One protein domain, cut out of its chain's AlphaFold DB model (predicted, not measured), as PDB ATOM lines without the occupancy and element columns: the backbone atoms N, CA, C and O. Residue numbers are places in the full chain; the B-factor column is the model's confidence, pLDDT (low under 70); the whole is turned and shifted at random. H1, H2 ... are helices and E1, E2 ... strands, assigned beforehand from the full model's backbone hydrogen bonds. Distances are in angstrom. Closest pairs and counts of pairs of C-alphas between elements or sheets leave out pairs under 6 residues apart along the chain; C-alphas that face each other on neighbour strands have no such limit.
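What this domain is: This is residues 242 to 378 of the 378 residues of an uncharacterized protein of Deinococcus grandis (UniProt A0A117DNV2). Look for a small sandwich of two strongly twisted sheets, partly face to face, with the long hairpin E3 and E4 running along the longest axis and the short helix H1 by the edge strand E7. The printed part has 137 residues, with one named helix and seven named strands in the order E1 E2 E3 E4 E5 E6 H1 E7; it is mostly strand, though under half of the residues are in named elements. One sheet, E1 E4 E3 E7, is mixed and the other, E2 E5 E6, antiparallel. The whole is compact, with a radius of gyration of the C-alphas of 15.7 A, and spans 53 by 32 by 26 A.

How they stand to each other: Begin with the hairpin of E3, residues 284 to 296, and E4, residues 303 to 315, where N 289 and O 310 are 2.9 A apart. E7, residues 355 to 361, is antiparallel to E3, with N 288 and O 357 at 2.9 A. E1, residues 261 to 263, is parallel to E4, with N 262 and O 309 at 2.8 A. In the other sheet E5, residues 321 to 330, is antiparallel to E2, residues 272 to 278, with N 274 and O 324 at 2.8 A. E5 forms a hairpin with E6, residues 333 to 336, with N 328 and O 335 at 3.0 A. The sheets' facing parts are 10.3 A centre to centre. H1, residues 343 to 348, has every O i to N i+4 pair within hydrogen-bond range; it only grazes the first sheet, its C-alpha 346 6.0 A from C-alpha 355.

Where its parts are: Find C-alpha 261, where E1 begins, at (-1.089, -3.364, -40.135). E3 measures 36.7 A, E4 38.3 A and E5 25.4 A. E7 ends at C-alpha 361, (9.991, 6.442, -43.508).

The domain as a whole: The C-alphas of Asp 300 and Gln 319 are farthest apart, 53.1 A. The printed part has no cut and no long link; pLDDT is under 70 at residues 265 to 269.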
ATOM      1  N   LEU A 242       9.997 -10.593 -41.427       93.88
ATOM      2  CA  LEU A 242      10.188 -11.084 -40.064       93.88
ATOM      3  C   LEU A 242       9.714 -12.543 -39.928       93.88
ATOM      4  O   LEU A 242       8.843 -12.993 -40.683       93.88
ATOM      5  N   PRO A 243      10.225 -13.295 -38.931       93.44
ATOM      6  CA  PRO A 243       9.749 -14.643 -38.637       93.44
ATOM      7  C   PRO A 243       8.218 -14.739 -38.558       93.44
ATOM      8  O   PRO A 243       7.581 -14.035 -37.778       93.44
ATOM      9  N   ARG A 244       7.631 -15.671 -39.320       92.62
ATOM     10  CA  ARG A 244       6.173 -15.798 -39.518       92.62
ATOM     11  C   ARG A 244       5.343 -15.829 -38.230       92.62
ATOM     12  O   ARG A 244       4.247 -15.283 -38.198       92.62
ATOM     13  N   HIS A 245       5.859 -16.433 -37.160       90.75
ATOM     14  CA  HIS A 245       5.163 -16.518 -35.868       90.75
ATOM     15  C   HIS A 245       4.917 -15.152 -35.198       90.75
ATOM     16  O   HIS A 245       4.136 -15.070 -34.256       90.75
ATOM     17  N   LEU A 246       5.579 -14.084 -35.659       91.31
ATOM     18  CA  LEU A 246       5.410 -12.731 -35.127       91.31
ATOM     19  C   LEU A 246       4.203 -11.995 -35.708       91.31
ATOM     20  O   LEU A 246       3.759 -11.020 -35.112       91.31
ATOM     21  N   TRP A 247       3.695 -12.434 -36.858       92.00
ATOM     22  CA  TRP A 247       2.620 -11.752 -37.585       92.00
ATOM     23  C   TRP A 247       1.500 -12.692 -38.053       92.00
ATOM     24  O   TRP A 247       0.472 -12.229 -38.536       92.00
ATOM     25  N   SER A 248       1.669 -14.005 -37.888       92.00
ATOM     26  CA  SER A 248       0.699 -15.029 -38.272       92.00
ATOM     27  C   SER A 248       0.331 -15.907 -37.079       92.00
ATOM     28  O   SER A 248       1.190 -16.301 -36.290       92.00
ATOM     29  N   SER A 249      -0.949 -16.257 -36.975       90.25
ATOM     30  CA  SER A 249      -1.484 -17.191 -35.993       90.25
ATOM     31  C   SER A 249      -2.382 -18.226 -36.663       90.25
ATOM     32  O   SER A 249      -3.308 -17.857 -37.386       90.25
ATOM     33  N   PRO A 250      -2.199 -19.527 -36.370       86.19
ATOM     34  CA  PRO A 250      -3.069 -20.576 -36.901       86.19
ATOM     35  C   PRO A 250      -4.489 -20.517 -36.322       86.19
ATOM     36  O   PRO A 250      -5.383 -21.192 -36.820       86.19
ATOM     37  N   THR A 251      -4.700 -19.740 -35.255       86.06
ATOM     38  CA  THR A 251      -6.019 -19.563 -34.633       86.06
ATOM     39  C   THR A 251      -6.776 -18.357 -35.179       86.06
ATOM     40  O   THR A 251      -7.946 -18.196 -34.842       86.06
ATOM     41  N   ALA A 252      -6.139 -17.514 -36.004       81.50
ATOM     42  CA  ALA A 252      -6.786 -16.342 -36.575       81.50
ATOM     43  C   ALA A 252      -8.002 -16.763 -37.427       81.50
ATOM     44  O   ALA A 252      -7.894 -17.682 -38.241       81.50
ATOM     45  N   PRO A 253      -9.166 -16.108 -37.270       73.12
ATOM     46  CA  PRO A 253     -10.378 -16.461 -38.006       73.12
ATOM     47  C   PRO A 253     -10.380 -15.932 -39.449       73.12
ATOM     48  O   PRO A 253     -11.362 -16.105 -40.162       73.12
ATOM     49  N   PHE A 254      -9.300 -15.278 -39.871       74.62
ATOM     50  CA  PHE A 254      -9.109 -14.715 -41.200       74.62
ATOM     51  C   PHE A 254      -7.769 -15.193 -41.778       74.62
ATOM     52  O   PHE A 254      -6.817 -15.398 -41.016       74.62
ATOM     53  N   PRO A 255      -7.665 -15.372 -43.107       73.56
ATOM     54  CA  PRO A 255      -6.401 -15.710 -43.744       73.56
ATOM     55  C   PRO A 255      -5.354 -14.629 -43.459       73.56
ATOM     56  O   PRO A 255      -5.551 -13.465 -43.794       73.56
ATOM     57  N   GLN A 256      -4.230 -15.015 -42.858       76.00
ATOM     58  CA  GLN A 256      -3.066 -14.144 -42.679       76.00
ATOM     59  C   GLN A 256      -1.987 -14.553 -43.682       76.00
ATOM     60  O   GLN A 256      -1.050 -15.286 -43.347       76.00
ATOM     61  N   ASN A 257      -2.167 -14.123 -44.932       81.25
ATOM     62  CA  ASN A 257      -1.158 -14.286 -45.982       81.25
ATOM     63  C   ASN A 257      -0.017 -13.267 -45.835       81.25
ATOM     64  O   ASN A 257       1.085 -13.509 -46.317       81.25
ATOM     65  N   GLU A 258      -0.275 -12.172 -45.119       85.25
ATOM     66  CA  GLU A 258       0.660 -11.087 -44.843       85.25
ATOM     67  C   GLU A 258       0.408 -10.481 -43.447       85.25
ATOM     68  O   GLU A 258      -0.648 -10.727 -42.848       85.25
ATOM     69  N   PRO A 259       1.362  -9.704 -42.901       88.75
ATOM     70  CA  PRO A 259       1.176  -8.981 -41.648       88.75
ATOM     71  C   PRO A 259       0.030  -7.971 -41.724       88.75
ATOM     72  O   PRO A 259      -0.012  -7.112 -42.608       88.75
ATOM     73  N   SER A 260      -0.868  -8.027 -40.743       87.38
ATOM     74  CA  SER A 260      -1.967  -7.071 -40.615       87.38
ATOM     75  C   SER A 260      -1.495  -5.799 -39.911       87.38
ATOM     76  O   SER A 260      -1.193  -5.825 -38.714       87.38
ATOM     77  N   VAL A 261      -1.458  -4.688 -40.647       87.19
ATOM     78  CA  VAL A 261      -1.089  -3.364 -40.135       87.19
ATOM     79  C   VAL A 261      -2.304  -2.445 -40.203       87.19
ATOM     80  O   VAL A 261      -2.910  -2.271 -41.255       87.19
ATOM     81  N   LEU A 262      -2.657  -1.850 -39.069       81.69
ATOM     82  CA  LEU A 262      -3.714  -0.854 -38.957       81.69
ATOM     83  C   LEU A 262      -3.094   0.544 -38.950       81.69
ATOM     84  O   LEU A 262      -2.240   0.851 -38.120       81.69
ATOM     85  N   ALA A 263      -3.533   1.417 -39.850       79.31
ATOM     86  CA  ALA A 263      -3.202   2.831 -39.741       79.31
ATOM     87  C   ALA A 263      -3.997   3.443 -38.586       79.31
ATOM     88  O   ALA A 263      -5.227   3.397 -38.587       79.31
ATOM     89  N   TYR A 264      -3.303   4.005 -37.601       74.56
ATOM     90  CA  TYR A 264      -3.953   4.695 -36.498       74.56
ATOM     91  C   TYR A 264      -4.192   6.160 -36.887       74.56
ATOM     92  O   TYR A 264      -3.261   6.854 -37.299       74.56
ATOM     93  N   SER A 265      -5.438   6.630 -36.780       66.00
ATOM     94  CA  SER A 265      -5.765   8.042 -37.000       66.00
ATOM     95  C   SER A 265      -5.464   8.861 -35.745       66.00
ATOM     96  O   SER A 265      -5.851   8.476 -34.641       66.00
ATOM     97  N   ASP A 266      -4.843  10.017 -35.912       63.38
ATOM     98  CA  ASP A 266      -4.459  10.960 -34.855       63.38
ATOM     99  C   ASP A 266      -5.640  11.720 -34.211       63.38
ATOM    100  O   ASP A 266      -5.453  12.428 -33.225       63.38
ATOM    101  N   TYR A 267      -6.870  11.537 -34.699       54.19
ATOM    102  CA  TYR A 267      -8.046  12.322 -34.293       54.19
ATOM    103  C   TYR A 267      -8.666  11.999 -32.926       54.19
ATOM    104  O   TYR A 267      -9.673  12.607 -32.558       54.19
ATOM    105  N   SER A 268      -8.125  11.057 -32.152       61.78
ATOM    106  CA  SER A 268      -8.686  10.774 -30.828       61.78
ATOM    107  C   SER A 268      -8.142  11.749 -29.784       61.78
ATOM    108  O   SER A 268      -6.945  11.774 -29.501       61.78
ATOM    109  N   SER A 269      -9.042  12.499 -29.140       63.19
ATOM    110  CA  SER A 269      -8.721  13.408 -28.029       63.19
ATOM    111  C   SER A 269      -8.147  12.707 -26.790       63.19
ATOM    112  O   SER A 269      -7.724  13.375 -25.853       63.19
ATOM    113  N   GLU A 270      -8.153  11.374 -26.755       78.44
ATOM    114  CA  GLU A 270      -7.630  10.569 -25.647       78.44
ATOM    115  C   GLU A 270      -6.150  10.188 -25.824       78.44
ATOM    116  O   GLU A 270      -5.566   9.557 -24.941       78.44
ATOM    117  N   ILE A 271      -5.527  10.560 -26.950       84.25
ATOM    118  CA  ILE A 271      -4.101  10.314 -27.175       84.25
ATOM    119  C   ILE A 271      -3.275  11.290 -26.332       84.25
ATOM    120  O   ILE A 271      -3.417  12.508 -26.450       84.25
ATOM    121  N   ILE A 272      -2.366  10.755 -25.510       88.94
ATOM    122  CA  ILE A 272      -1.363  11.563 -24.805       88.94
ATOM    123  C   ILE A 272      -0.060  11.526 -25.592       88.94
ATOM    124  O   ILE A 272       0.460  10.454 -25.911       88.94
ATOM    125  N   TRP A 273       0.477  12.713 -25.852       92.19
ATOM    126  CA  TRP A 273       1.671  12.925 -26.659       92.19
ATOM    127  C   TRP A 273       2.887  13.259 -25.796       92.19
ATOM    128  O   TRP A 273       2.773  13.850 -24.721       92.19
ATOM    129  N   SER A 274       4.070  12.905 -26.285       93.31
ATOM    130  CA  SER A 274       5.352  13.293 -25.713       93.31
ATOM    131  C   SER A 274       6.336  13.595 -26.834       93.31
ATOM    132  O   SER A 274       6.534  12.776 -27.728       93.31
ATOM    133  N   THR A 275       6.947  14.772 -26.793       95.50
ATOM    134  CA  THR A 275       7.982  15.157 -27.753       95.50
ATOM    135  C   THR A 275       9.262  14.378 -27.473       95.50
ATOM    136  O   THR A 275       9.633  14.216 -26.314       95.50
ATOM    137  N   ARG A 276       9.917  13.877 -28.521       94.62
ATOM    138  CA  ARG A 276      11.234  13.230 -28.466       94.62
ATOM    139  C   ARG A 276      12.129  13.787 -29.551       94.62
ATOM    140  O   ARG A 276      11.635  14.146 -30.619       94.62
ATOM    141  N   HIS A 277      13.430  13.803 -29.301       96.31
ATOM    142  CA  HIS A 277      14.413  14.013 -30.357       96.31
ATOM    143  C   HIS A 277      14.758  12.672 -31.009       96.31
ATOM    144  O   HIS A 277      14.892  11.665 -30.310       96.31
ATOM    145  N   VAL A 278      14.877  12.655 -32.334       94.81
ATOM    146  CA  VAL A 278      15.205  11.469 -33.134       94.81
ATOM    147  C   VAL A 278      16.371  11.785 -34.059       94.81
ATOM    148  O   VAL A 278      16.367  12.803 -34.749       94.81
ATOM    149  N   GLU A 279      17.370  10.907 -34.107       93.62
ATOM    150  CA  GLU A 279      18.500  11.092 -35.023       93.62
ATOM    151  C   GLU A 279      18.147  10.468 -36.376       93.62
ATOM    152  O   GLU A 279      18.287   9.262 -36.591       93.62
ATOM    153  N   THR A 280      17.623  11.281 -37.290       94.50
ATOM    154  CA  THR A 280      17.254  10.842 -38.639       94.50
ATOM    155  C   THR A 280      17.338  11.990 -39.637       94.50
ATOM    156  O   THR A 280      17.139  13.150 -39.284       94.50
ATOM    157  N   ALA A 281      17.623  11.657 -40.896       93.75
ATOM    158  CA  ALA A 281      17.504  12.583 -42.024       93.75
ATOM    159  C   ALA A 281      16.127  12.500 -42.712       93.75
ATOM    160  O   ALA A 281      15.848  13.288 -43.613       93.75
ATOM    161  N   ALA A 282      15.286  11.535 -42.325       93.56
ATOM    162  CA  ALA A 282      13.955  11.362 -42.895       93.56
ATOM    163  C   ALA A 282      13.011  12.484 -42.444       93.56
ATOM    164  O   ALA A 282      13.019  12.874 -41.277       93.56
ATOM    165  N   GLN A 283      12.149  12.947 -43.350       91.56
ATOM    166  CA  GLN A 283      11.131  13.953 -43.032       91.56
ATOM    167  C   GLN A 283       9.976  13.384 -42.200       91.56
ATOM    168  O   GLN A 283       9.291  14.112 -41.483       91.56
ATOM    169  N   ASN A 284       9.754  12.073 -42.297       91.62
ATOM    170  CA  ASN A 284       8.710  11.358 -41.583       91.62
ATOM    171  C   ASN A 284       9.296  10.126 -40.889       91.62
ATOM    172  O   ASN A 284      10.187   9.451 -41.413       91.62
ATOM    173  N   VAL A 285       8.753   9.798 -39.720       93.81
ATOM    174  CA  VAL A 285       9.046   8.551 -39.010       93.81
ATOM    175  C   VAL A 285       7.774   7.754 -38.773       93.81
ATOM    176  O   VAL A 285       6.686   8.303 -38.597       93.81
ATOM    177  N   GLY A 286       7.923   6.436 -38.769       93.19
ATOM    178  CA  GLY A 286       6.864   5.492 -38.478       93.19
ATOM    179  C   GLY A 286       6.971   5.055 -37.031       93.19
ATOM    180  O   GLY A 286       8.001   4.507 -36.645       93.19
ATOM    181  N   LEU A 287       5.924   5.255 -36.230       95.25
ATOM    182  CA  LEU A 287       5.810   4.563 -34.949       95.25
ATOM    183  C   LEU A 287       5.074   3.250 -35.176       95.25
ATOM    184  O   LEU A 287       3.857   3.246 -35.347       95.25
ATOM    185  N   LEU A 288       5.813   2.147 -35.151       95.88
ATOM    186  CA  LEU A 288       5.278   0.813 -35.369       95.88
ATOM    187  C   LEU A 288       5.082   0.100 -34.034       95.88
ATOM    188  O   LEU A 288       6.041  -0.141 -33.300       95.88
ATOM    189  N   VAL A 289       3.840  -0.269 -33.733       95.56
ATOM    190  CA  VAL A 289       3.462  -0.894 -32.464       95.56
ATOM    191  C   VAL A 289       2.942  -2.296 -32.702       95.56
ATOM    192  O   VAL A 289       2.085  -2.504 -33.558       95.56
ATOM    193  N   ARG A 290       3.428  -3.261 -31.920       95.50
ATOM    194  CA  ARG A 290       2.952  -4.648 -31.961       95.50
ATOM    195  C   ARG A 290       1.940  -4.898 -30.849       95.50
ATOM    196  O   ARG A 290       2.161  -4.501 -29.708       95.50
ATOM    197  N   PHE A 291       0.870  -5.620 -31.165       93.56
ATOM    198  CA  PHE A 291      -0.130  -6.055 -30.193       93.56
ATOM    199  C   PHE A 291      -0.738  -7.411 -30.585       93.56
ATOM    200  O   PHE A 291      -0.431  -7.975 -31.637       93.56
ATOM    201  N   GLN A 292      -1.602  -7.953 -29.724       91.62
ATOM    202  CA  GLN A 292      -2.387  -9.156 -30.014       91.62
ATOM    203  C   GLN A 292      -3.876  -8.831 -30.030       91.62
ATOM    204  O   GLN A 292      -4.437  -8.393 -29.023       91.62
ATOM    205  N   LEU A 293      -4.531  -9.113 -31.152       86.69
ATOM    206  CA  LEU A 293      -5.980  -9.114 -31.239       86.69
ATOM    207  C   LEU A 293      -6.508 -10.427 -30.667       86.69
ATOM    208  O   LEU A 293      -6.396 -11.486 -31.285       86.69
ATOM    209  N   ASN A 294      -7.110 -10.338 -29.488       88.12
ATOM    210  CA  ASN A 294      -7.778 -11.460 -28.850       88.12
ATOM    211  C   ASN A 294      -9.284 -11.332 -29.053       88.12
ATOM    212  O   ASN A 294      -9.864 -10.276 -28.803       88.12
ATOM    213  N   GLY A 295      -9.927 -12.412 -29.477       85.88
ATOM    214  CA  GLY A 295     -11.361 -12.394 -29.713       85.88
ATOM    215  C   GLY A 295     -11.980 -13.776 -29.707       85.88
ATOM    216  O   GLY A 295     -11.355 -14.777 -29.355       85.88
ATOM    217  N   THR A 296     -13.259 -13.812 -30.055       83.56
ATOM    218  CA  THR A 296     -14.033 -15.040 -30.205       83.56
ATOM    219  C   THR A 296     -14.676 -15.006 -31.581       83.56
ATOM    220  O   THR A 296     -15.418 -14.076 -31.882       83.56
ATOM    221  N   SER A 297     -14.343 -15.972 -32.437       76.31
ATOM    222  CA  SER A 297     -14.879 -16.039 -33.793       76.31
ATOM    223  C   SER A 297     -16.380 -16.308 -33.763       76.31
ATOM    224  O   SER A 297     -16.900 -16.924 -32.834       76.31
ATOM    225  N   TRP A 298     -17.092 -15.867 -34.790       70.44
ATOM    226  CA  TRP A 298     -18.503 -16.184 -34.984       70.44
ATOM    227  C   TRP A 298     -18.672 -16.867 -36.349       70.44
ATOM    228  O   TRP A 298     -17.968 -16.472 -37.280       70.44
ATOM    229  N   PRO A 299     -19.548 -17.882 -36.499       76.81
ATOM    230  CA  PRO A 299     -20.483 -18.440 -35.508       76.81
ATOM    231  C   PRO A 299     -19.872 -19.457 -34.530       76.81
ATOM    232  O   PRO A 299     -20.480 -19.745 -33.502       76.81
ATOM    233  N   ASP A 300     -18.667 -19.960 -34.802       79.25
ATOM    234  CA  ASP A 300     -18.090 -21.118 -34.097       79.25
ATOM    235  C   ASP A 300     -17.658 -20.865 -32.641       79.25
ATOM    236  O   ASP A 300     -17.286 -21.802 -31.935       79.25
ATOM    237  N   LYS A 301     -17.664 -19.610 -32.179       85.94
ATOM    238  CA  LYS A 301     -17.263 -19.199 -30.821       85.94
ATOM    239  C   LYS A 301     -15.865 -19.674 -30.407       85.94
ATOM    240  O   LYS A 301     -15.607 -19.894 -29.222       85.94
ATOM    241  N   ARG A 302     -14.931 -19.814 -31.353       85.44
ATOM    242  CA  ARG A 302     -13.552 -20.213 -31.034       85.44
ATOM    243  C   ARG A 302     -12.768 -19.001 -30.566       85.44
ATOM    244  O   ARG A 302     -12.758 -17.971 -31.237       85.44
ATOM    245  N   LYS A 303     -12.086 -19.125 -29.429       90.19
ATOM    246  CA  LYS A 303     -11.124 -18.104 -29.007       90.19
ATOM    247  C   LYS A 303      -9.969 -18.066 -30.001       90.19
ATOM    248  O   LYS A 303      -9.460 -19.118 -30.383       90.19
ATOM    249  N   TYR A 304      -9.559 -16.866 -30.378       86.00
ATOM    250  CA  TYR A 304      -8.402 -16.649 -31.233       86.00
ATOM    251  C   TYR A 304      -7.491 -15.580 -30.645       86.00
ATOM    252  O   TYR A 304      -7.938 -14.706 -29.900       86.00
ATOM    253  N   SER A 305      -6.219 -15.662 -31.020       88.44
ATOM    254  CA  SER A 305      -5.219 -14.628 -30.780       88.44
ATOM    255  C   SER A 305      -4.464 -14.403 -32.080       88.44
ATOM    256  O   SER A 305      -3.883 -15.346 -32.616       88.44
ATOM    257  N   ALA A 306      -4.513 -13.190 -32.619       86.62
ATOM    258  CA  ALA A 306      -3.861 -12.828 -33.871       86.62
ATOM    259  C   ALA A 306      -2.854 -11.696 -33.614       86.62
ATOM    260  O   ALA A 306      -3.263 -10.623 -33.163       86.62
ATOM    261  N   PRO A 307      -1.551 -11.901 -33.878       92.25
ATOM    262  CA  PRO A 307      -0.584 -10.816 -33.864       92.25
ATOM    263  C   PRO A 307      -0.965  -9.769 -34.909       92.25
ATOM    264  O   PRO A 307      -1.314 -10.110 -36.041       92.25
ATOM    265  N   MET A 308      -0.909  -8.504 -34.515       90.38
ATOM    266  CA  MET A 308      -1.237  -7.368 -35.366       90.38
ATOM    267  C   MET A 308      -0.312  -6.199 -35.053       90.38
ATOM    268  O   MET A 308       0.362  -6.160 -34.017       90.38
ATOM    269  N   PHE A 309      -0.313  -5.226 -35.955       92.25
ATOM    270  CA  PHE A 309       0.441  -3.997 -35.808       92.25
ATOM    271  C   PHE A 309      -0.479  -2.802 -35.987       92.25
ATOM    272  O   PHE A 309      -1.430  -2.865 -36.764       92.25
ATOM    273  N   PHE A 310      -0.195  -1.708 -35.294       89.62
ATOM    274  CA  PHE A 310      -0.667  -0.402 -35.732       89.62
ATOM    275  C   PHE A 310       0.511   0.526 -35.976       89.62
ATOM    276  O   PHE A 310       1.571   0.374 -35.368       89.62
ATOM    277  N   SER A 311       0.321   1.457 -36.902       90.31
ATOM    278  CA  SER A 311       1.333   2.424 -37.299       90.31
ATOM    279  C   SER A 311       0.805   3.842 -37.145       90.31
ATOM    280  O   SER A 311      -0.384   4.075 -37.363       90.31
ATOM    281  N   PHE A 312       1.702   4.773 -36.833       89.81
ATOM    282  CA  PHE A 312       1.514   6.213 -37.006       89.81
ATOM    283  C   PHE A 312       2.564   6.735 -37.980       89.81
ATOM    284  O   PHE A 312       3.717   6.316 -37.891       89.81
ATOM    285  N   THR A 313       2.192   7.674 -38.848       88.94
ATOM    286  CA  THR A 313       3.159   8.509 -39.568       88.94
ATOM    287  C   THR A 313       3.289   9.828 -38.835       88.94
ATOM    288  O   THR A 313       2.300  10.535 -38.648       88.94
ATOM    289  N   LEU A 314       4.504  10.144 -38.401       89.12
ATOM    290  CA  LEU A 314       4.787  11.308 -37.579       89.12
ATOM    291  C   LEU A 314       5.813  12.194 -38.299       89.12
ATOM    292  O   LEU A 314       6.907  11.710 -38.606       89.12
ATOM    293  N   PRO A 315       5.491  13.470 -38.571       89.94
ATOM    294  CA  PRO A 315       6.442  14.384 -39.187       89.94
ATOM    295  C   PRO A 315       7.575  14.716 -38.212       89.94
ATOM    296  O   PRO A 315       7.353  14.873 -37.007       89.94
ATOM    297  N   VAL A 316       8.784  14.847 -38.749       91.75
ATOM    298  CA  VAL A 316       9.970  15.312 -38.026       91.75
ATOM    299  C   VAL A 316      10.071  16.824 -38.193       91.75
ATOM    300  O   VAL A 316       9.986  17.340 -39.304       91.75
ATOM    301  N   SER A 317      10.219  17.556 -37.089       92.94
ATOM    302  CA  SER A 317      10.433  19.004 -37.138       92.94
ATOM    303  C   SER A 317      11.837  19.350 -37.640       92.94
ATOM    304  O   SER A 317      12.753  18.534 -37.560       92.94
ATOM    305  N   ASP A 318      12.051  20.608 -38.031       90.62
ATOM    306  CA  ASP A 318      13.376  21.127 -38.416       90.62
ATOM    307  C   ASP A 318      14.445  20.965 -37.313       90.62
ATOM    308  O   ASP A 318      15.643  21.026 -37.578       90.62
ATOM    309  N   GLN A 319      14.022  20.762 -36.061       92.69
ATOM    310  CA  GLN A 319      14.891  20.524 -34.905       92.69
ATOM    311  C   GLN A 319      15.099  19.028 -34.609       92.69
ATOM    312  O   GLN A 319      15.582  18.681 -33.531       92.69
ATOM    313  N   GLY A 320      14.687  18.131 -35.508       93.62
ATOM    314  CA  GLY A 320      14.759  16.684 -35.304       93.62
ATOM    315  C   GLY A 320      13.813  16.179 -34.213       93.62
ATOM    316  O   GLY A 320      14.103  15.176 -33.566       93.62
ATOM    317  N   GLN A 321      12.717  16.894 -33.932       95.44
ATOM    318  CA  GLN A 321      11.754  16.493 -32.905       95.44
ATOM    319  C   GLN A 321      10.521  15.838 -33.516       95.44
ATOM    320  O   GLN A 321      10.038  16.255 -34.566       95.44
ATOM    321  N   VAL A 322       9.970  14.856 -32.810       93.06
ATOM    322  CA  VAL A 322       8.730  14.172 -33.175       93.06
ATOM    323  C   VAL A 322       7.817  14.117 -31.958       93.06
ATOM    324  O   VAL A 322       8.250  13.789 -30.852       93.06
ATOM    325  N   ASN A 323       6.534  14.413 -32.156       92.75
ATOM    326  CA  ASN A 323       5.511  14.219 -31.134       92.75
ATOM    327  C   ASN A 323       5.030  12.770 -31.183       92.75
ATOM    328  O   ASN A 323       4.306  12.378 -32.095       92.75
ATOM    329  N   LEU A 324       5.447  11.970 -30.205       92.25
ATOM    330  CA  LEU A 324       5.104  10.558 -30.126       92.25
ATOM    331  C   LEU A 324       3.851  10.357 -29.283       92.25
ATOM    332  O   LEU A 324       3.792  10.881 -28.167       92.25
ATOM    333  N   PRO A 325       2.878   9.553 -29.730       91.81
ATOM    334  CA  PRO A 325       1.864   9.068 -28.821       91.81
ATOM    335  C   PRO A 325       2.552   8.139 -27.815       91.81
ATOM    336  O   PRO A 325       3.292   7.229 -28.183       91.81
ATOM    337  N   ILE A 326       2.344   8.389 -26.528       91.69
ATOM    338  CA  ILE A 326       2.814   7.511 -25.443       91.69
ATOM    339  C   ILE A 326       1.660   6.745 -24.805       91.69
ATOM    340  O   ILE A 326       1.883   5.772 -24.091       91.69
ATOM    341  N   ARG A 327       0.427   7.167 -25.094       91.38
ATOM    342  CA  ARG A 327      -0.798   6.532 -24.633       91.38
ATOM    343  C   ARG A 327      -1.878   6.672 -25.696       91.38
ATOM    344  O   ARG A 327      -2.105   7.781 -26.173       91.38
ATOM    345  N   VAL A 328      -2.529   5.568 -26.056       88.38
ATOM    346  CA  VAL A 328      -3.508   5.517 -27.156       88.38
ATOM    347  C   VAL A 328      -4.765   4.740 -26.756       88.38
ATOM    348  O   VAL A 328      -4.670   3.805 -25.955       88.38
ATOM    349  N   PRO A 329      -5.941   5.075 -27.310       83.75
ATOM    350  CA  PRO A 329      -7.096   4.193 -27.234       83.75
ATOM    351  C   PRO A 329      -6.814   2.861 -27.942       83.75
ATOM    352  O   PRO A 329      -6.189   2.798 -28.996       83.75
ATOM    353  N   HIS A 330      -7.297   1.763 -27.381       80.81
ATOM    354  CA  HIS A 330      -7.288   0.456 -28.020       80.81
ATOM    355  C   HIS A 330      -8.479  -0.374 -27.529       80.81
ATOM    356  O   HIS A 330      -8.532  -0.831 -26.381       80.81
ATOM    357  N   GLY A 331      -9.470  -0.563 -28.404       77.75
ATOM    358  CA  GLY A 331     -10.755  -1.148 -28.022       77.75
ATOM    359  C   GLY A 331     -11.491  -0.251 -27.021       77.75
ATOM    360  O   GLY A 331     -11.706   0.923 -27.288       77.75
ATOM    361  N   MET A 332     -11.868  -0.798 -25.862       75.94
ATOM    362  CA  MET A 332     -12.550  -0.054 -24.784       75.94
ATOM    363  C   MET A 332     -11.594   0.454 -23.691       75.94
ATOM    364  O   MET A 332     -12.023   0.732 -22.572       75.94
ATOM    365  N   LYS A 333     -10.284   0.466 -23.950       84.19
ATOM    366  CA  LYS A 333      -9.262   0.834 -22.966       84.19
ATOM    367  C   LYS A 333      -8.295   1.835 -23.562       84.19
ATOM    368  O   LYS A 333      -8.150   1.919 -24.773       84.19
ATOM    369  N   VAL A 334      -7.582   2.523 -22.685       86.50
ATOM    370  CA  VAL A 334      -6.439   3.354 -23.039       86.50
ATOM    371  C   VAL A 334      -5.176   2.626 -22.572       86.50
ATOM    372  O   VAL A 334      -5.144   2.117 -21.450       86.50
ATOM    373  N   VAL A 335      -4.169   2.519 -23.438       89.56
ATOM    374  CA  VAL A 335      -2.961   1.711 -23.211       89.56
ATOM    375  C   VAL A 335      -1.698   2.549 -23.350       89.56
ATOM    376  O   VAL A 335      -1.636   3.434 -24.202       89.56
ATOM    377  N   ASP A 336      -0.701   2.265 -22.514       94.44
ATOM    378  CA  ASP A 336       0.620   2.892 -22.583       94.44
ATOM    379  C   ASP A 336       1.505   2.170 -23.605       94.44
ATOM    380  O   ASP A 336       1.548   0.937 -23.646       94.44
ATOM    381  N   LEU A 337       2.220   2.944 -24.418       95.00
ATOM    382  CA  LEU A 337       3.147   2.429 -25.422       95.00
ATOM    383  C   LEU A 337       4.550   2.301 -24.833       95.00
ATOM    384  O   LEU A 337       5.087   3.244 -24.251       95.00
ATOM    385  N   THR A 338       5.179   1.143 -25.031       95.75
ATOM    386  CA  THR A 338       6.545   0.903 -24.547       95.75
ATOM    387  C   THR A 338       7.544   1.035 -25.691       95.75
ATOM    388  O   THR A 338       7.759   0.083 -26.442       95.75
ATOM    389  N   LEU A 339       8.197   2.192 -25.802       95.38
ATOM    390  CA  LEU A 339       9.234   2.421 -26.812       95.38
ATOM    391  C   LEU A 339      10.467   1.536 -26.573       95.38
ATOM    392  O   LEU A 339      10.941   1.381 -25.444       95.38
ATOM    393  N   LYS A 340      10.997   0.973 -27.656       95.94
ATOM    394  CA  LYS A 340      12.220   0.171 -27.702       95.94
ATOM    395  C   LYS A 340      13.188   0.813 -28.689       95.94
ATOM    396  O   LYS A 340      12.796   1.195 -29.785       95.94
ATOM    397  N   SER A 341      14.453   0.911 -28.302       92.94
ATOM    398  CA  SER A 341      15.531   1.470 -29.129       92.94
ATOM    399  C   SER A 341      16.267   0.414 -29.958       92.94
ATOM    400  O   SER A 341      17.214   0.731 -30.666       92.94
ATOM    401  N   ASN A 342      15.867  -0.856 -29.857       94.56
ATOM    402  CA  ASN A 342      16.555  -1.977 -30.481       94.56
ATOM    403  C   ASN A 342      15.561  -3.044 -30.948       94.56
ATOM    404  O   ASN A 342      14.601  -3.382 -30.248       94.56
ATOM    405  N   MET A 343      15.840  -3.611 -32.122       95.38
ATOM    406  CA  MET A 343      14.991  -4.592 -32.791       95.38
ATOM    407  C   MET A 343      14.816  -5.846 -31.930       95.38
ATOM    408  O   MET A 343      13.700  -6.314 -31.733       95.38
ATOM    409  N   ASN A 344      15.898  -6.364 -31.343       95.88
ATOM    410  CA  ASN A 344      15.822  -7.586 -30.537       95.88
ATOM    411  C   ASN A 344      14.931  -7.421 -29.299       95.88
ATOM    412  O   ASN A 344      14.173  -8.333 -28.966       95.88
ATOM    413  N   ASP A 345      14.991  -6.262 -28.643       96.12
ATOM    414  CA  ASP A 345      14.165  -5.983 -27.466       96.12
ATOM    415  C   ASP A 345      12.697  -5.796 -27.846       96.12
ATOM    416  O   ASP A 345      11.808  -6.244 -27.121       96.12
ATOM    417  N   TRP A 346      12.429  -5.191 -29.006       96.44
ATOM    418  CA  TRP A 346      11.079  -5.074 -29.547       96.44
ATOM    419  C   TRP A 346      10.467  -6.433 -29.895       96.44
ATOM    420  O   TRP A 346       9.351  -6.729 -29.468       96.44
ATOM    421  N   LEU A 347      11.218  -7.298 -30.582       94.88
ATOM    422  CA  LEU A 347      10.759  -8.634 -30.973       94.88
ATOM    423  C   LEU A 347      10.482  -9.536 -29.759       94.88
ATOM    424  O   LEU A 347       9.519 -10.308 -29.776       94.88
ATOM    425  N   ARG A 348      11.295  -9.428 -28.698       94.62
ATOM    426  CA  ARG A 348      11.184 -10.240 -27.472       94.62
ATOM    427  C   ARG A 348      10.206  -9.701 -26.433       94.62
ATOM    428  O   ARG A 348       9.852 -10.444 -25.522       94.62
ATOM    429  N   ALA A 349       9.801  -8.436 -26.528       95.69
ATOM    430  CA  ALA A 349       8.876  -7.843 -25.568       95.69
ATOM    431  C   ALA A 349       7.541  -8.609 -25.515       95.69
ATOM    432  O   ALA A 349       7.147  -9.261 -26.480       95.69
ATOM    433  N   ASP A 350       6.814  -8.520 -24.406       93.31
ATOM    434  CA  ASP A 350       5.440  -9.016 -24.367       93.31
ATOM    435  C   ASP A 350       4.544  -8.077 -25.197       93.31
ATOM    436  O   ASP A 350       4.635  -6.857 -25.094       93.31
ATOM    437  N   SER A 351       3.674  -8.633 -26.041       91.69
ATOM    438  CA  SER A 351       2.724  -7.836 -26.830       91.69
ATOM    439  C   SER A 351       1.664  -7.150 -25.960       91.69
ATOM    440  O   SER A 351       1.060  -6.179 -26.407       91.69
ATOM    441  N   SER A 352       1.452  -7.612 -24.721       90.12
ATOM    442  CA  SER A 352       0.556  -6.966 -23.753       90.12
ATOM    443  C   SER A 352       1.038  -5.577 -23.309       90.12
ATOM    444  O   SER A 352       0.227  -4.768 -22.861       90.12
ATOM    445  N   THR A 353       2.332  -5.270 -23.476       93.81
ATOM    446  CA  THR A 353       2.929  -3.968 -23.127       93.81
ATOM    447  C   THR A 353       2.964  -2.989 -24.301       93.81
ATOM    448  O   THR A 353       3.662  -1.979 -24.217       93.81
ATOM    449  N   PHE A 354       2.309  -3.323 -25.420       95.19
ATOM    450  CA  PHE A 354       2.285  -2.523 -26.652       95.19
ATOM    451  C   PHE A 354       3.684  -2.017 -27.055       95.19
ATOM    452  O   PHE A 354       3.930  -0.806 -27.100       95.19
ATOM    453  N   PRO A 355       4.651  -2.931 -27.272       97.19
ATOM    454  CA  PRO A 355       6.011  -2.549 -27.598       97.19
ATOM    455  C   PRO A 355       6.056  -1.859 -28.962       97.19
ATOM    456  O   PRO A 355       5.473  -2.335 -29.942       97.19
ATOM    457  N   ALA A 356       6.787  -0.752 -29.018       97.12
ATOM    458  CA  ALA A 356       6.843   0.128 -30.171       97.12
ATOM    459  C   ALA A 356       8.286   0.449 -30.574       97.12
ATOM    460  O   ALA A 356       9.157   0.554 -29.711       97.12
ATOM    461  N   ILE A 357       8.524   0.630 -31.870       97.31
ATOM    462  CA  ILE A 357       9.787   1.135 -32.427       97.31
ATOM    463  C   ILE A 357       9.513   2.325 -33.337       97.31
ATOM    464  O   ILE A 357       8.436   2.430 -33.925       97.31
ATOM    465  N   LEU A 358      10.505   3.202 -33.456       97.19
ATOM    466  CA  LEU A 358      10.529   4.253 -34.465       97.19
ATOM    467  C   LEU A 358      11.355   3.787 -35.647       97.19
ATOM    468  O   LEU A 358      12.456   3.293 -35.447       97.19
ATOM    469  N   VAL A 359      10.849   3.968 -36.857       96.94
ATOM    470  CA  VAL A 359      11.561   3.635 -38.094       96.94
ATOM    471  C   VAL A 359      11.573   4.847 -39.014       96.94
ATOM    472  O   VAL A 359      10.628   5.639 -39.012       96.94
ATOM    473  N   ALA A 360      12.639   5.018 -39.792       96.12
ATOM    474  CA  ALA A 360      12.671   6.055 -40.816       96.12
ATOM    475  C   ALA A 360      11.701   5.686 -41.942       96.12
ATOM    476  O   ALA A 360      11.729   4.559 -42.442       96.12
ATOM    477  N   LEU A 361      10.851   6.630 -42.347       94.25
ATOM    478  CA  LEU A 361       9.991   6.442 -43.508       94.25
ATOM    479  C   LEU A 361      10.638   7.110 -44.724       94.25
ATOM    480  O   LEU A 361      11.101   8.246 -44.615       94.25
ATOM    481  N   PRO A 362      10.690   6.427 -45.876       94.19
ATOM    482  CA  PRO A 362      11.207   7.027 -47.095       94.19
ATOM    483  C   PRO A 362      10.265   8.124 -47.592       94.19
ATOM    484  O   PRO A 362       9.049   8.027 -47.429       94.19
ATOM    485  N   ASP A 363      10.798   9.115 -48.303       91.56
ATOM    486  CA  ASP A 363       9.982  10.181 -48.902       91.56
ATOM    487  C   ASP A 363       9.008   9.645 -49.965       91.56
ATOM    488  O   ASP A 363       8.059  10.326 -50.335       91.56
ATOM    489  N   ARG A 364       9.225   8.421 -50.465       92.88
ATOM    490  CA  ARG A 364       8.378   7.760 -51.460       92.88
ATOM    491  C   ARG A 364       7.690   6.516 -50.918       92.88
ATOM    492  O   ARG A 364       8.336   5.645 -50.345       92.88
ATOM    493  N   THR A 365       6.399   6.374 -51.200       90.88
ATOM    494  CA  THR A 365       5.572   5.258 -50.710       90.88
ATOM    495  C   THR A 365       5.821   3.930 -51.423       90.88
ATOM    496  O   THR A 365       5.370   2.888 -50.960       90.88
ATOM    497  N   ASP A 366       6.512   3.926 -52.562       92.06
ATOM    498  CA  ASP A 366       6.898   2.699 -53.261       92.06
ATOM    499  C   ASP A 366       8.260   2.149 -52.808       92.06
ATOM    500  O   ASP A 366       8.590   1.003 -53.119       92.06
ATOM    501  N   ALA A 367       9.027   2.934 -52.047       93.81
ATOM    502  CA  ALA A 367      10.326   2.534 -51.528       93.81
ATOM    503  C   ALA A 367      10.192   1.554 -50.342       93.81
ATOM    504  O   ALA A 367       9.237   1.644 -49.562       93.81
ATOM    505  N   PRO A 368      11.143   0.614 -50.182       92.19
ATOM    506  CA  PRO A 368      11.153  -0.297 -49.042       92.19
ATOM    507  C   PRO A 368      11.383   0.466 -47.730       92.19
ATOM    508  O   PRO A 368      12.100   1.467 -47.705       92.19
ATOM    509  N   ILE A 369      10.809  -0.040 -46.637       95.38
ATOM    510  CA  ILE A 369      10.999   0.518 -45.294       95.38
ATOM    511  C   ILE A 369      11.997  -0.356 -44.541       95.38
ATOM    512  O   ILE A 369      11.777  -1.552 -44.349       95.38
ATOM    513  N   ASP A 370      13.090   0.250 -44.087       95.56
ATOM    514  CA  ASP A 370      14.010  -0.402 -43.162       95.56
ATOM    515  C   ASP A 370      13.398  -0.389 -41.757       95.56
ATOM    516  O   ASP A 370      13.080   0.665 -41.209       95.56
ATOM    517  N   LEU A 371      13.219  -1.575 -41.170       96.44
ATOM    518  CA  LEU A 371      12.664  -1.712 -39.826       96.44
ATOM    519  C   LEU A 371      13.697  -1.451 -38.717       96.44
ATOM    520  O   LEU A 371      13.368  -1.610 -37.543       96.44
ATOM    521  N   THR A 372      14.933  -1.072 -39.050       96.31
ATOM    522  CA  THR A 372      15.968  -0.711 -38.075       96.31
ATOM    523  C   THR A 372      15.481   0.421 -37.161       96.31
ATOM    524  O   THR A 372      15.177   1.511 -37.655       96.31
ATOM    525  N   PRO A 373      15.399   0.199 -35.832       96.94
ATOM    526  CA  PRO A 373      14.891   1.218 -34.930       96.94
ATOM    527  C   PRO A 373      15.794   2.447 -34.876       96.94
ATOM    528  O   PRO A 373      17.011   2.327 -34.742       96.94
ATOM    529  N   LEU A 374      15.182   3.626 -34.935       96.62
ATOM    530  CA  LEU A 374      15.862   4.902 -34.778       96.62
ATOM    531  C   LEU A 374      16.235   5.146 -33.307       96.62
ATOM    532  O   LEU A 374      15.430   4.854 -32.413       96.62
ATOM    533  N   PRO A 375      17.420   5.719 -33.036       94.12
ATOM    534  CA  PRO A 375      17.751   6.216 -31.710       94.12
ATOM    535  C   PRO A 375      16.887   7.440 -31.384       94.12
ATOM    536  O   PRO A 375      16.544   8.247 -32.252       94.12
ATOM    537  N   PHE A 376      16.530   7.573 -30.110       92.12
ATOM    538  CA  PHE A 376      15.737   8.690 -29.619       92.12
ATOM    539  C   PHE A 376      16.148   9.072 -28.201       92.12
ATOM    540  O   PHE A 376      16.562   8.221 -27.407       92.12
ATOM    541  N   THR A 377      15.977  10.346 -27.866       90.19
ATOM    542  CA  THR A 377      16.175  10.872 -26.511       90.19
ATOM    543  C   THR A 377      14.926  11.611 -26.026       90.19
ATOM    544  O   THR A 377      14.129  12.053 -26.862       90.19
ATOM    545  N   PRO A 378      14.721  11.699 -24.694       82.06
ATOM    546  CA  PRO A 378      13.620  12.439 -24.085       82.06
ATOM    547  C   PRO A 378      13.400  13.836 -24.651       82.06
ATOM    548  O   PRO A 378      14.406  14.517 -24.962       82.06
TER     549      PRO A 378